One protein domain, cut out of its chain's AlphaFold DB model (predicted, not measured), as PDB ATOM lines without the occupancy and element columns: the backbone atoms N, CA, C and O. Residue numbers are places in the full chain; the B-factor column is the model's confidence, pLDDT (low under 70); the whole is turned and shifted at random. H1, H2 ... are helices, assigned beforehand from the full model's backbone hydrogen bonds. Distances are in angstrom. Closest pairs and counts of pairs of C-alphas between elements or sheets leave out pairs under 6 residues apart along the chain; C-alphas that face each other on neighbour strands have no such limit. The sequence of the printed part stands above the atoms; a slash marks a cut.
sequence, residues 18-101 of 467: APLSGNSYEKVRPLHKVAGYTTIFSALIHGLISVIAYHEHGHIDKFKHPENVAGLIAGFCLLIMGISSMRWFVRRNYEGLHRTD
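What this domain is: This is residues 18 to 101 of the 467 residues of an uncharacterized protein of Penicillium subrubescens (UniProt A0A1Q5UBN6). One long helix, H2, runs most of the length of the domain, and a shorter helix, H4, folds back from its far end and crosses it slantwise, with the short helix H3 in the turn between them. Residues 18 to 32, which hold H1 and the first turns of H2, stick out at one end, and a tail without a named helix, residues 86 to 101, trails away after H4. The printed part has 84 residues with four named helices, H1, H2, H3 and H4 in that order, and no named strand; the class is all helix. It is only just loose, close to extended, with a radius of gyration of the C-alphas of 17.3 A and spans of 51 by 34 by 23 A.

How they stand to each other: H1, residues 18 to 21, is close to but not clearly touching H2, residues 25 to 56; their closest C-alphas, those of Ala 18 and Tyr 25, are 7.6 A apart. H3, residues 60 to 64, is close to but not clearly touching H2, with the C-alphas of Tyr 54 and Ile 60 closest at 5.7 A. H4, residues 66 to 85, touches H2 at residues 36 to 47 alone, at a steep tilt of 40 degrees, opposite ways; the closest C-alphas, those of Ile 40 and Leu 78, are 6.1 A apart. H1 is apart from H3 and H4. Each O i to N i+4 pair is within hydrogen-bond range in H4, 26 of 28 in H2 and 0 of 1 in H3, where 2 of 2 O i to N i+3 pairs are; H1 is too short for an i+4 pair.

Where its parts are: H1 begins at C-alpha 18, (-34.771, 85.216, 145.027). H2 measures 46.2 A and ends at C-alpha 56, (-43.770, 89.378, 97.402). H4 measures 28.0 A and ends at C-alpha 85, (-40.583, 103.029, 128.941).

The domain as a whole: The C-alphas of Pro 19 and Gly 58 are the two farthest apart, at 52.2 A. The printed part has no cut, and its three links are tight. Mean pLDDT of the printed part is 70.5; residues 18 to 31, 84 to 85 and 87 to 101 of the model are under 70.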
ATOM      1  N   ALA A  18     -35.931  85.364 144.151       41.16
ATOM      2  CA  ALA A  18     -34.771  85.216 145.027       41.16
ATOM      3  C   ALA A  18     -34.395  83.743 145.322       41.16
ATOM      4  O   ALA A  18     -33.221  83.420 145.151       41.16
ATOM      5  N   PRO A  19     -35.329  82.829 145.669       39.38
ATOM      6  CA  PRO A  19     -34.969  81.431 145.905       39.38
ATOM      7  C   PRO A  19     -34.742  80.635 144.608       39.38
ATOM      8  O   PRO A  19     -33.928  79.723 144.610       39.38
ATOM      9  N   LEU A  20     -35.392  80.992 143.489       37.44
ATOM     10  CA  LEU A  20     -35.294  80.224 142.235       37.44
ATOM     11  C   LEU A  20     -34.113  80.613 141.330       37.44
ATOM     12  O   LEU A  20     -33.691  79.799 140.518       37.44
ATOM     13  N   SER A  21     -33.577  81.837 141.430       38.31
ATOM     14  CA  SER A  21     -32.488  82.297 140.542       38.31
ATOM     15  C   SER A  21     -31.153  82.546 141.238       38.31
ATOM     16  O   SER A  21     -30.173  82.837 140.552       38.31
ATOM     17  N   GLY A  22     -31.105  82.496 142.577       39.00
ATOM     18  CA  GLY A  22     -29.890  82.778 143.346       39.00
ATOM     19  C   GLY A  22     -29.244  84.129 143.008       39.00
ATOM     20  O   GLY A  22     -28.042  84.296 143.187       39.00
ATOM     21  N   ASN A  23     -29.998  85.092 142.468       39.34
ATOM     22  CA  ASN A  23     -29.471  86.365 141.993       39.34
ATOM     23  C   ASN A  23     -30.204  87.539 142.651       39.34
ATOM     24  O   ASN A  23     -31.432  87.582 142.697       39.34
ATOM     25  N   SER A  24     -29.432  88.517 143.141       43.94
ATOM     26  CA  SER A  24     -29.955  89.785 143.666       43.94
ATOM     27  C   SER A  24     -30.821  90.498 142.617       43.94
ATOM     28  O   SER A  24     -30.494  90.490 141.429       43.94
ATOM     29  N   TYR A  25     -31.904  91.154 143.053       48.09
ATOM     30  CA  TYR A  25     -32.812  91.953 142.213       48.09
ATOM     31  C   TYR A  25     -32.068  92.960 141.317       48.09
ATOM     32  O   TYR A  25     -32.460  93.196 140.171       48.09
ATOM     33  N   GLU A  26     -30.946  93.497 141.801       47.19
ATOM     34  CA  GLU A  26     -30.078  94.414 141.057       47.19
ATOM     35  C   GLU A  26     -29.504  93.785 139.779       47.19
ATOM     36  O   GLU A  26     -29.369  94.474 138.769       47.19
ATOM     37  N   LYS A  27     -29.262  92.469 139.776       49.88
ATOM     38  CA  LYS A  27     -28.798  91.718 138.598       49.88
ATOM     39  C   LYS A  27     -29.923  91.445 137.596       49.88
ATOM     40  O   LYS A  27     -29.681  91.371 136.395       49.88
ATOM     41  N   VAL A  28     -31.167  91.329 138.069       53.81
ATOM     42  CA  VAL A  28     -32.335  91.005 137.227       53.81
ATOM     43  C   VAL A  28     -32.866  92.241 136.492       53.81
ATOM     44  O   VAL A  28     -33.469  92.121 135.427       53.81
ATOM     45  N   ARG A  29     -32.621  93.450 137.014       55.44
ATOM     46  CA  ARG A  29     -33.113  94.699 136.411       55.44
ATOM     47  C   ARG A  29     -32.493  95.009 135.035       55.44
ATOM     48  O   ARG A  29     -33.262  95.353 134.135       55.44
ATOM     49  N   PRO A  30     -31.166  94.906 134.817       62.84
ATOM     50  CA  PRO A  30     -30.584  95.003 133.479       62.84
ATOM     51  C   PRO A  30     -31.109  93.909 132.547       62.84
ATOM     52  O   PRO A  30     -31.480  94.214 131.420       62.84
ATOM     53  N   LEU A  31     -31.230  92.671 133.040       65.12
ATOM     54  CA  LEU A  31     -31.710  91.539 132.247       65.12
ATOM     55  C   LEU A  31     -33.151  91.742 131.759       65.12
ATOM     56  O   LEU A  31     -33.432  91.530 130.587       65.12
ATOM     57  N   HIS A  32     -34.049  92.226 132.623       72.69
ATOM     58  CA  HIS A  32     -35.426  92.553 132.243       72.69
ATOM     59  C   HIS A  32     -35.489  93.659 131.179       72.69
ATOM     60  O   HIS A  32     -36.304  93.575 130.266       72.69
ATOM     61  N   LYS A  33     -34.612  94.670 131.258       70.31
ATOM     62  CA  LYS A  33     -34.533  95.724 130.233       70.31
ATOM     63  C   LYS A  33     -34.036  95.184 128.901       70.31
ATOM     64  O   LYS A  33     -34.629  95.497 127.879       70.31
ATOM     65  N   VAL A  34     -32.964  94.391 128.919       75.00
ATOM     66  CA  VAL A  34     -32.419  93.769 127.707       75.00
ATOM     67  C   VAL A  34     -33.477  92.875 127.070       75.00
ATOM     68  O   VAL A  34     -33.765  93.068 125.900       75.00
ATOM     69  N   ALA A  35     -34.127  92.005 127.851       73.88
ATOM     70  CA  ALA A  35     -35.221  91.163 127.375       73.88
ATOM     71  C   ALA A  35     -36.386  91.984 126.792       73.88
ATOM     72  O   ALA A  35     -36.893  91.658 125.727       73.88
ATOM     73  N   GLY A  36     -36.783  93.083 127.444       79.12
ATOM     74  CA  GLY A  36     -37.825  93.971 126.924       79.12
ATOM     75  C   GLY A  36     -37.451  94.607 125.581       79.12
ATOM     76  O   GLY A  36     -38.245  94.575 124.642       79.12
ATOM     77  N   TYR A  37     -36.231  95.144 125.457       80.00
ATOM     78  CA  TYR A  37     -35.763  95.747 124.205       80.00
ATOM     79  C   TYR A  37     -35.590  94.718 123.085       80.00
ATOM     80  O   TYR A  37     -35.958  95.006 121.947       80.00
ATOM     81  N   THR A  38     -35.081  93.520 123.385       81.38
ATOM     82  CA  THR A  38     -34.932  92.460 122.380       81.38
ATOM     83  C   THR A  38     -36.284  91.942 121.902       81.38
ATOM     84  O   THR A  38     -36.430  91.690 120.710       81.38
ATOM     85  N   THR A  39     -37.294  91.843 122.776       85.56
ATOM     86  CA  THR A  39     -38.663  91.487 122.370       85.56
ATOM     87  C   THR A  39     -39.268  92.531 121.435       85.56
ATOM     88  O   THR A  39     -39.822  92.156 120.405       85.56
ATOM     89  N   ILE A  40     -39.131  93.827 121.742       87.06
ATOM     90  CA  ILE A  40     -39.643  94.900 120.871       87.06
ATOM     91  C   ILE A  40     -38.932  94.873 119.514       87.06
ATOM     92  O   ILE A  40     -39.582  94.908 118.474       87.06
ATOM     93  N   PHE A  41     -37.602  94.765 119.513       84.81
ATOM     94  CA  PHE A  41     -36.815  94.710 118.283       84.81
ATOM     95  C   PHE A  41     -37.163  93.487 117.422       84.81
ATOM     96  O   PHE A  41     -37.384  93.621 116.221       84.81
ATOM     97  N   SER A  42     -37.286  92.310 118.042       83.94
ATOM     98  CA  SER A  42     -37.702  91.078 117.363       83.94
ATOM     99  C   SER A  42     -39.116  91.195 116.786       83.94
ATOM    100  O   SER A  42     -39.340  90.807 115.643       83.94
ATOM    101  N   ALA A  43     -40.055  91.804 117.519       87.88
ATOM    102  CA  ALA A  43     -41.414  92.038 117.035       87.88
ATOM    103  C   ALA A  43     -41.453  92.979 115.816       87.88
ATOM    104  O   ALA A  43     -42.220  92.736 114.886       87.88
ATOM    105  N   LEU A  44     -40.603  94.015 115.782       87.25
ATOM    106  CA  LEU A  44     -40.488  94.917 114.628       87.25
ATOM    107  C   LEU A  44     -39.908  94.212 113.402       87.25
ATOM    108  O   LEU A  44     -40.439  94.367 112.305       87.25
ATOM    109  N   ILE A  45     -38.850  93.417 113.588       90.25
ATOM    110  CA  ILE A  45     -38.272  92.609 112.509       90.25
ATOM    111  C   ILE A  45     -39.296  91.602 111.992       90.25
ATOM    112  O   ILE A  45     -39.480  91.499 110.783       90.25
ATOM    113  N   HIS A  46     -39.984  90.891 112.886       89.56
ATOM    114  CA  HIS A  46     -41.020  89.935 112.512       89.56
ATOM    115  C   HIS A  46     -42.121  90.613 111.692       89.56
ATOM    116  O   HIS A  46     -42.424  90.149 110.599       89.56
ATOM    117  N   GLY A  47     -42.641  91.756 112.154       87.06
ATOM    118  CA  GLY A  47     -43.641  92.524 111.413       87.06
ATOM    119  C   GLY A  47     -43.151  92.977 110.035       87.06
ATOM    120  O   GLY A  47     -43.870  92.819 109.050       87.06
ATOM    121  N   LEU A  48     -41.916  93.480 109.938       87.94
ATOM    122  CA  LEU A  48     -41.331  93.925 108.671       87.94
ATOM    123  C   LEU A  48     -41.145  92.767 107.683       87.94
ATOM    124  O   LEU A  48     -41.538  92.884 106.522       87.94
ATOM    125  N   ILE A  49     -40.591  91.643 108.145       88.62
ATOM    126  CA  ILE A  49     -40.407  90.437 107.327       88.62
ATOM    127  C   ILE A  49     -41.763  89.901 106.868       88.62
ATOM    128  O   ILE A  49     -41.909  89.573 105.694       88.62
ATOM    129  N   SER A  50     -42.767  89.857 107.747       84.81
ATOM    130  CA  SER A  50     -44.120  89.427 107.384       84.81
ATOM    131  C   SER A  50     -44.725  90.315 106.296       84.81
ATOM    132  O   SER A  50     -45.278  89.795 105.331       84.81
ATOM    133  N   VAL A  51     -44.586  91.641 106.396       86.19
ATOM    134  CA  VAL A  51     -45.072  92.578 105.367       86.19
ATOM    135  C   VAL A  51     -44.386  92.349 104.023       86.19
ATOM    136  O   VAL A  51     -45.079  92.233 103.012       86.19
ATOM    137  N   ILE A  52     -43.057  92.227 104.007       87.00
ATOM    138  CA  ILE A  52     -42.297  91.976 102.775       87.00
ATOM    139  C   ILE A  52     -42.699  90.626 102.165       87.00
ATOM    140  O   ILE A  52     -43.043  90.563 100.988       87.00
ATOM    141  N   ALA A  53     -42.758  89.567 102.977       85.88
ATOM    142  CA  ALA A  53     -43.103  88.226 102.517       85.88
ATOM    143  C   ALA A  53     -44.519  88.156 101.921       85.88
ATOM    144  O   ALA A  53     -44.713  87.558 100.863       85.88
ATOM    145  N   TYR A  54     -45.516  88.780 102.558       85.69
ATOM    146  CA  TYR A  54     -46.886  88.800 102.031       85.69
ATOM    147  C   TYR A  54     -47.035  89.678 100.786       85.69
ATOM    148  O   TYR A  54     -47.866  89.364  99.930       85.69
ATOM    149  N   HIS A  55     -46.236  90.742 100.665       87.50
ATOM    150  CA  HIS A  55     -46.188  91.575  99.467       87.50
ATOM    151  C   HIS A  55     -45.584  90.815  98.278       87.50
ATOM    152  O   HIS A  55     -46.189  90.784  97.208       87.50
ATOM    153  N   GLU A  56     -44.443  90.142  98.466       86.44
ATOM    154  CA  GLU A  56     -43.770  89.378  97.402       86.44
ATOM    155  C   GLU A  56     -44.610  88.204  96.876       86.44
ATOM    156  O   GLU A  56     -44.574  87.908  95.686       86.44
ATOM    157  N   HIS A  57     -45.422  87.575  97.731       85.94
ATOM    158  CA  HIS A  57     -46.312  86.478  97.331       85.94
ATOM    159  C   HIS A  57     -47.702  86.951  96.858       85.94
ATOM    160  O   HIS A  57     -48.584  86.123  96.637       85.94
ATOM    161  N   GLY A  58     -47.941  88.266  96.742       84.56
ATOM    162  CA  GLY A  58     -49.225  88.818  96.286       84.56
ATOM    163  C   GLY A  58     -50.412  88.541  97.223       84.56
ATOM    164  O   GLY A  58     -51.565  88.649  96.817       84.56
ATOM    165  N   HIS A  59     -50.157  88.188  98.486       85.38
ATOM    166  CA  HIS A  59     -51.170  87.793  99.472       85.38
ATOM    167  C   HIS A  59     -51.478  88.911 100.478       85.38
ATOM    168  O   HIS A  59     -51.659  88.660 101.671       85.38
ATOM    169  N   ILE A  60     -51.557  90.154 100.005       77.62
ATOM    170  CA  ILE A  60     -51.809  91.336 100.846       77.62
ATOM    171  C   ILE A  60     -53.176  91.239 101.547       77.62
ATOM    172  O   ILE A  60     -53.337  91.709 102.671       77.62
ATOM    173  N   ASP A  61     -54.142  90.539 100.945       80.75
ATOM    174  CA  ASP A  61     -55.457  90.302 101.548       80.75
ATOM    175  C   ASP A  61     -55.401  89.529 102.869       80.75
ATOM    176  O   ASP A  61     -56.300  89.680 103.699       80.75
ATOM    177  N   LYS A  62     -54.324  88.773 103.132       80.06
ATOM    178  CA  LYS A  62     -54.168  88.052 104.399       80.06
ATOM    179  C   LYS A  62     -54.022  88.981 105.603       80.06
ATOM    180  O   LYS A  62     -54.326  88.561 106.716       80.06
ATOM    181  N   PHE A  63     -53.644  90.247 105.411       78.50
ATOM    182  CA  PHE A  63     -53.629  91.238 106.494       78.50
ATOM    183  C   PHE A  63     -55.019  91.576 107.039       78.50
ATOM    184  O   PHE A  63     -55.114  92.128 108.130       78.50
ATOM    185  N   LYS A  64     -56.092  91.227 106.316       81.75
ATOM    186  CA  LYS A  64     -57.476  91.398 106.779       81.75
ATOM    187  C   LYS A  64     -57.909  90.290 107.742       81.75
ATOM    188  O   LYS A  64     -58.929  90.443 108.409       81.75
ATOM    189  N   HIS A  65     -57.165  89.183 107.819       85.31
ATOM    190  CA  HIS A  65     -57.486  88.115 108.753       85.31
ATOM    191  C   HIS A  65     -57.247  88.554 110.206       85.31
ATOM    192  O   HIS A  65     -56.257  89.239 110.494       85.31
ATOM    193  N   PRO A  66     -58.135  88.158 111.133       78.69
ATOM    194  CA  PRO A  66     -58.131  88.647 112.509       78.69
ATOM    195  C   PRO A  66     -56.817  88.366 113.250       78.69
ATOM    196  O   PRO A  66     -56.398  89.183 114.068       78.69
ATOM    197  N   GLU A  67     -56.122  87.273 112.936       80.12
ATOM    198  CA  GLU A  67     -54.821  86.933 113.514       80.12
ATOM    199  C   GLU A  67     -53.711  87.930 113.141       80.12
ATOM    200  O   GLU A  67     -52.926  88.337 114.002       80.12
ATOM    201  N   ASN A  68     -53.680  88.397 111.891       83.06
ATOM    202  CA  ASN A  68     -52.670  89.341 111.409       83.06
ATOM    203  C   ASN A  68     -52.971  90.766 111.884       83.06
ATOM    204  O   ASN A  68     -52.054  91.507 112.247       83.06
ATOM    205  N   VAL A  69     -54.256  91.126 111.970       82.00
ATOM    206  CA  VAL A  69     -54.702  92.384 112.588       82.00
ATOM    207  C   VAL A  69     -54.331  92.415 114.074       82.00
ATOM    208  O   VAL A  69     -53.785  93.411 114.550       82.00
ATOM    209  N   ALA A  70     -54.553  91.318 114.805       80.44
ATOM    210  CA  ALA A  70     -54.158  91.210 116.209       80.44
ATOM    211  C   ALA A  70     -52.635  91.322 116.388       80.44
ATOM    212  O   ALA A  70     -52.180  92.021 117.296       80.44
ATOM    213  N   GLY A  71     -51.850  90.697 115.504       83.06
ATOM    214  CA  GLY A  71     -50.389  90.820 115.484       83.06
ATOM    215  C   GLY A  71     -49.910  92.256 115.249       83.06
ATOM    216  O   GLY A  71     -49.023  92.733 115.959       83.06
ATOM    217  N   LEU A  72     -50.542  92.981 114.321       83.75
ATOM    218  CA  LEU A  72     -50.233  94.386 114.041       83.75
ATOM    219  C   LEU A  72     -50.552  95.288 115.244       83.75
ATOM    220  O   LEU A  72     -49.707  96.080 115.664       83.75
ATOM    221  N   ILE A  73     -51.738  95.126 115.842       83.50
ATOM    222  CA  ILE A  73     -52.147  95.864 117.048       83.50
ATOM    223  C   ILE A  73     -51.187  95.566 118.207       83.50
ATOM    224  O   ILE A  73     -50.727  96.489 118.879       83.50
ATOM    225  N   ALA A  74     -50.826  94.297 118.420       82.12
ATOM    226  CA  ALA A  74     -49.868  93.904 119.450       82.12
ATOM    227  C   ALA A  74     -48.478  94.524 119.216       82.12
ATOM    228  O   ALA A  74     -47.859  95.006 120.167       82.12
ATOM    229  N   GLY A  75     -48.013  94.575 117.963       84.75
ATOM    230  CA  GLY A  75     -46.769  95.245 117.578       84.75
ATOM    231  C   GLY A  75     -46.782  96.745 117.889       84.75
ATOM    232  O   GLY A  75     -45.839  97.255 118.498       84.75
ATOM    233  N   PHE A  76     -47.875  97.445 117.565       83.06
ATOM    234  CA  PHE A  76     -48.048  98.861 117.913       83.06
ATOM    235  C   PHE A  76     -48.101  99.091 119.428       83.06
ATOM    236  O   PHE A  76     -47.439  99.999 119.933       83.06
ATOM    237  N   CYS A  77     -48.816  98.250 120.177       80.88
ATOM    238  CA  CYS A  77     -48.848  98.319 121.639       80.88
ATOM    239  C   CYS A  77     -47.455  98.107 122.255       80.88
ATOM    240  O   CYS A  77     -47.068  98.841 123.166       80.88
ATOM    241  N   LEU A  78     -46.673  97.149 121.744       83.88
ATOM    242  CA  LEU A  78     -45.289  96.918 122.175       83.88
ATOM    243  C   LEU A  78     -44.379  98.111 121.861       83.88
ATOM    244  O   LEU A  78     -43.557  98.482 122.702       83.88
ATOM    245  N   LEU A  79     -44.549  98.747 120.699       83.56
ATOM    246  CA  LEU A  79     -43.821  99.963 120.329       83.56
ATOM    247  C   LEU A  79     -44.155 101.119 121.287       83.56
ATOM    248  O   LEU A  79     -43.244 101.767 121.804       83.56
ATOM    249  N   ILE A  80     -45.442 101.340 121.576       80.00
ATOM    250  CA  ILE A  80     -45.903 102.380 122.508       80.00
ATOM    251  C   ILE A  80     -45.352 102.122 123.912       80.00
ATOM    252  O   ILE A  80     -44.797 103.039 124.513       80.00
ATOM    253  N   MET A  81     -45.427 100.882 124.414       77.69
ATOM    254  CA  MET A  81     -44.830 100.509 125.704       77.69
ATOM    255  C   MET A  81     -43.306 100.696 125.718       77.69
ATOM    256  O   MET A  81     -42.736 101.094 126.733       77.69
ATOM    257  N   GLY A  82     -42.627 100.435 124.600       79.25
ATOM    258  CA  GLY A  82     -41.194 100.676 124.444       79.25
ATOM    259  C   GLY A  82     -40.827 102.156 124.536       79.25
ATOM    260  O   GLY A  82     -39.940 102.532 125.306       79.25
ATOM    261  N   ILE A  83     -41.544 103.000 123.792       78.06
ATOM    262  CA  ILE A  83     -41.346 104.456 123.764       78.06
ATOM    263  C   ILE A  83     -41.710 105.071 125.119       78.06
ATOM    264  O   ILE A  83     -40.958 105.898 125.641       78.06
ATOM    265  N   SER A  84     -42.812 104.634 125.734       68.12
ATOM    266  CA  SER A  84     -43.236 105.117 127.047       68.12
ATOM    267  C   SER A  84     -42.288 104.679 128.161       68.12
ATOM    268  O   SER A  84     -42.139 105.411 129.130       68.12
ATOM    269  N   SER A  85     -41.620 103.528 128.022       66.62
ATOM    270  CA  SER A  85     -40.583 103.029 128.941       66.62
ATOM    271  C   SER A  85     -39.233 103.740 128.754       66.62
ATOM    272  O   SER A  85     -38.364 103.719 129.639       66.62
ATOM    273  N   MET A  86     -39.042 104.429 127.625       70.81
ATOM    274  CA  MET A  86     -37.837 105.201 127.362       70.81
ATOM    275  C   MET A  86     -37.743 106.367 128.353       70.81
ATOM    276  O   MET A  86     -38.664 107.161 128.538       70.81
ATOM    277  N   ARG A  87     -36.581 106.477 129.009       55.59
ATOM    278  CA  ARG A  87     -36.330 107.384 130.151       55.59
ATOM    279  C   ARG A  87     -36.661 108.857 129.890       55.59
ATOM    280  O   ARG A  87     -36.840 109.606 130.847       55.59
ATOM    281  N   TRP A  88     -36.704 109.265 128.626       55.91
ATOM    282  CA  TRP A  88     -37.068 110.612 128.203       55.91
ATOM    283  C   TRP A  88     -38.573 110.893 128.371       55.91
ATOM    284  O   TRP A  88     -38.934 111.960 128.862       55.91
ATOM    285  N   PHE A  89     -39.439 109.914 128.081       53.56
ATOM    286  CA  PHE A  89     -40.899 110.055 128.147       53.56
ATOM    287  C   PHE A  89     -41.442 109.877 129.578       53.56
ATOM    288  O   PHE A  89     -42.204 110.718 130.058       53.56
ATOM    289  N   VAL A  90     -40.942 108.872 130.317       57.00
ATOM    290  CA  VAL A  90     -41.293 108.605 131.737       57.00
ATOM    291  C   VAL A  90     -41.061 109.826 132.637       57.00
ATOM    292  O   VAL A  90     -41.685 109.984 133.680       57.00
ATOM    293  N   ARG A  91     -40.136 110.718 132.267       53.50
ATOM    294  CA  ARG A  91     -39.783 111.881 133.088       53.50
ATOM    295  C   ARG A  91     -40.732 113.071 132.896       53.50
ATOM    296  O   ARG A  91     -40.627 114.001 133.695       53.50
ATOM    297  N   ARG A  92     -41.605 113.061 131.873       47.22
ATOM    298  CA  ARG A  92     -42.342 114.255 131.417       47.22
ATOM    299  C   ARG A  92     -43.868 114.176 131.524       47.22
ATOM    300  O   ARG A  92     -44.448 115.209 131.814       47.22
ATOM    301  N   ASN A  93     -44.504 113.011 131.380       48.97
ATOM    302  CA  ASN A  93     -45.971 112.897 131.431       48.97
ATOM    303  C   ASN A  93     -46.402 111.673 132.250       48.97
ATOM    304  O   ASN A  93     -46.097 110.548 131.863       48.97
ATOM    305  N   TYR A  94     -47.112 111.889 133.362       50.34
ATOM    306  CA  TYR A  94     -47.560 110.813 134.264       50.34
ATOM    307  C   TYR A  94     -49.071 110.546 134.280       50.34
ATOM    308  O   TYR A  94     -49.500 109.652 134.998       50.34
ATOM    309  N   GLU A  95     -49.887 111.262 133.507       45.81
ATOM    310  CA  GLU A  95     -51.329 111.331 133.814       45.81
ATOM    311  C   GLU A  95     -52.281 110.827 132.720       45.81
ATOM    312  O   GLU A  95     -53.487 110.990 132.842       45.81
ATOM    313  N   GLY A  96     -51.798 110.178 131.658       50.75
ATOM    314  CA  GLY A  96     -52.616 110.014 130.449       50.75
ATOM    315  C   GLY A  96     -52.663 108.630 129.821       50.75
ATOM    316  O   GLY A  96     -52.525 108.550 128.607       50.75
ATOM    317  N   LEU A  97     -52.833 107.538 130.578       45.72
ATOM    318  CA  LEU A  97     -53.022 106.227 129.941       45.72
ATOM    319  C   LEU A  97     -54.068 105.352 130.643       45.72
ATOM    320  O   LEU A  97     -53.747 104.348 131.268       45.72
ATOM    321  N   HIS A  98     -55.341 105.725 130.504       45.78
ATOM    322  CA  HIS A  98     -56.471 104.843 130.799       45.78
ATOM    323  C   HIS A  98     -57.601 105.041 129.784       45.78
ATOM    324  O   HIS A  98     -58.610 105.669 130.085       45.78
ATOM    325  N   ARG A  99     -57.441 104.477 128.581       44.72
ATOM    326  CA  ARG A  99     -58.556 103.863 127.840       44.72
ATOM    327  C   ARG A  99     -58.069 103.151 126.586       44.72
ATOM    328  O   ARG A  99     -57.587 103.800 125.668       44.72
ATOM    329  N   THR A 100     -58.272 101.842 126.535       44.81
ATOM    330  CA  THR A 100     -58.326 101.058 125.296       44.81
ATOM    331  C   THR A 100     -59.283  99.903 125.546       44.81
ATOM    332  O   THR A 100     -59.111  99.186 126.529       44.81
ATOM    333  N   ASP A 101     -60.296  99.746 124.700       50.09
ATOM    334  CA  ASP A 101     -61.213  98.612 124.760       50.09
ATOM    335  C   ASP A 101     -60.423  97.321 124.517       50.09
ATOM    336  O   ASP A 101     -59.848  97.100 123.450       50.09
TER     337      ASP A 101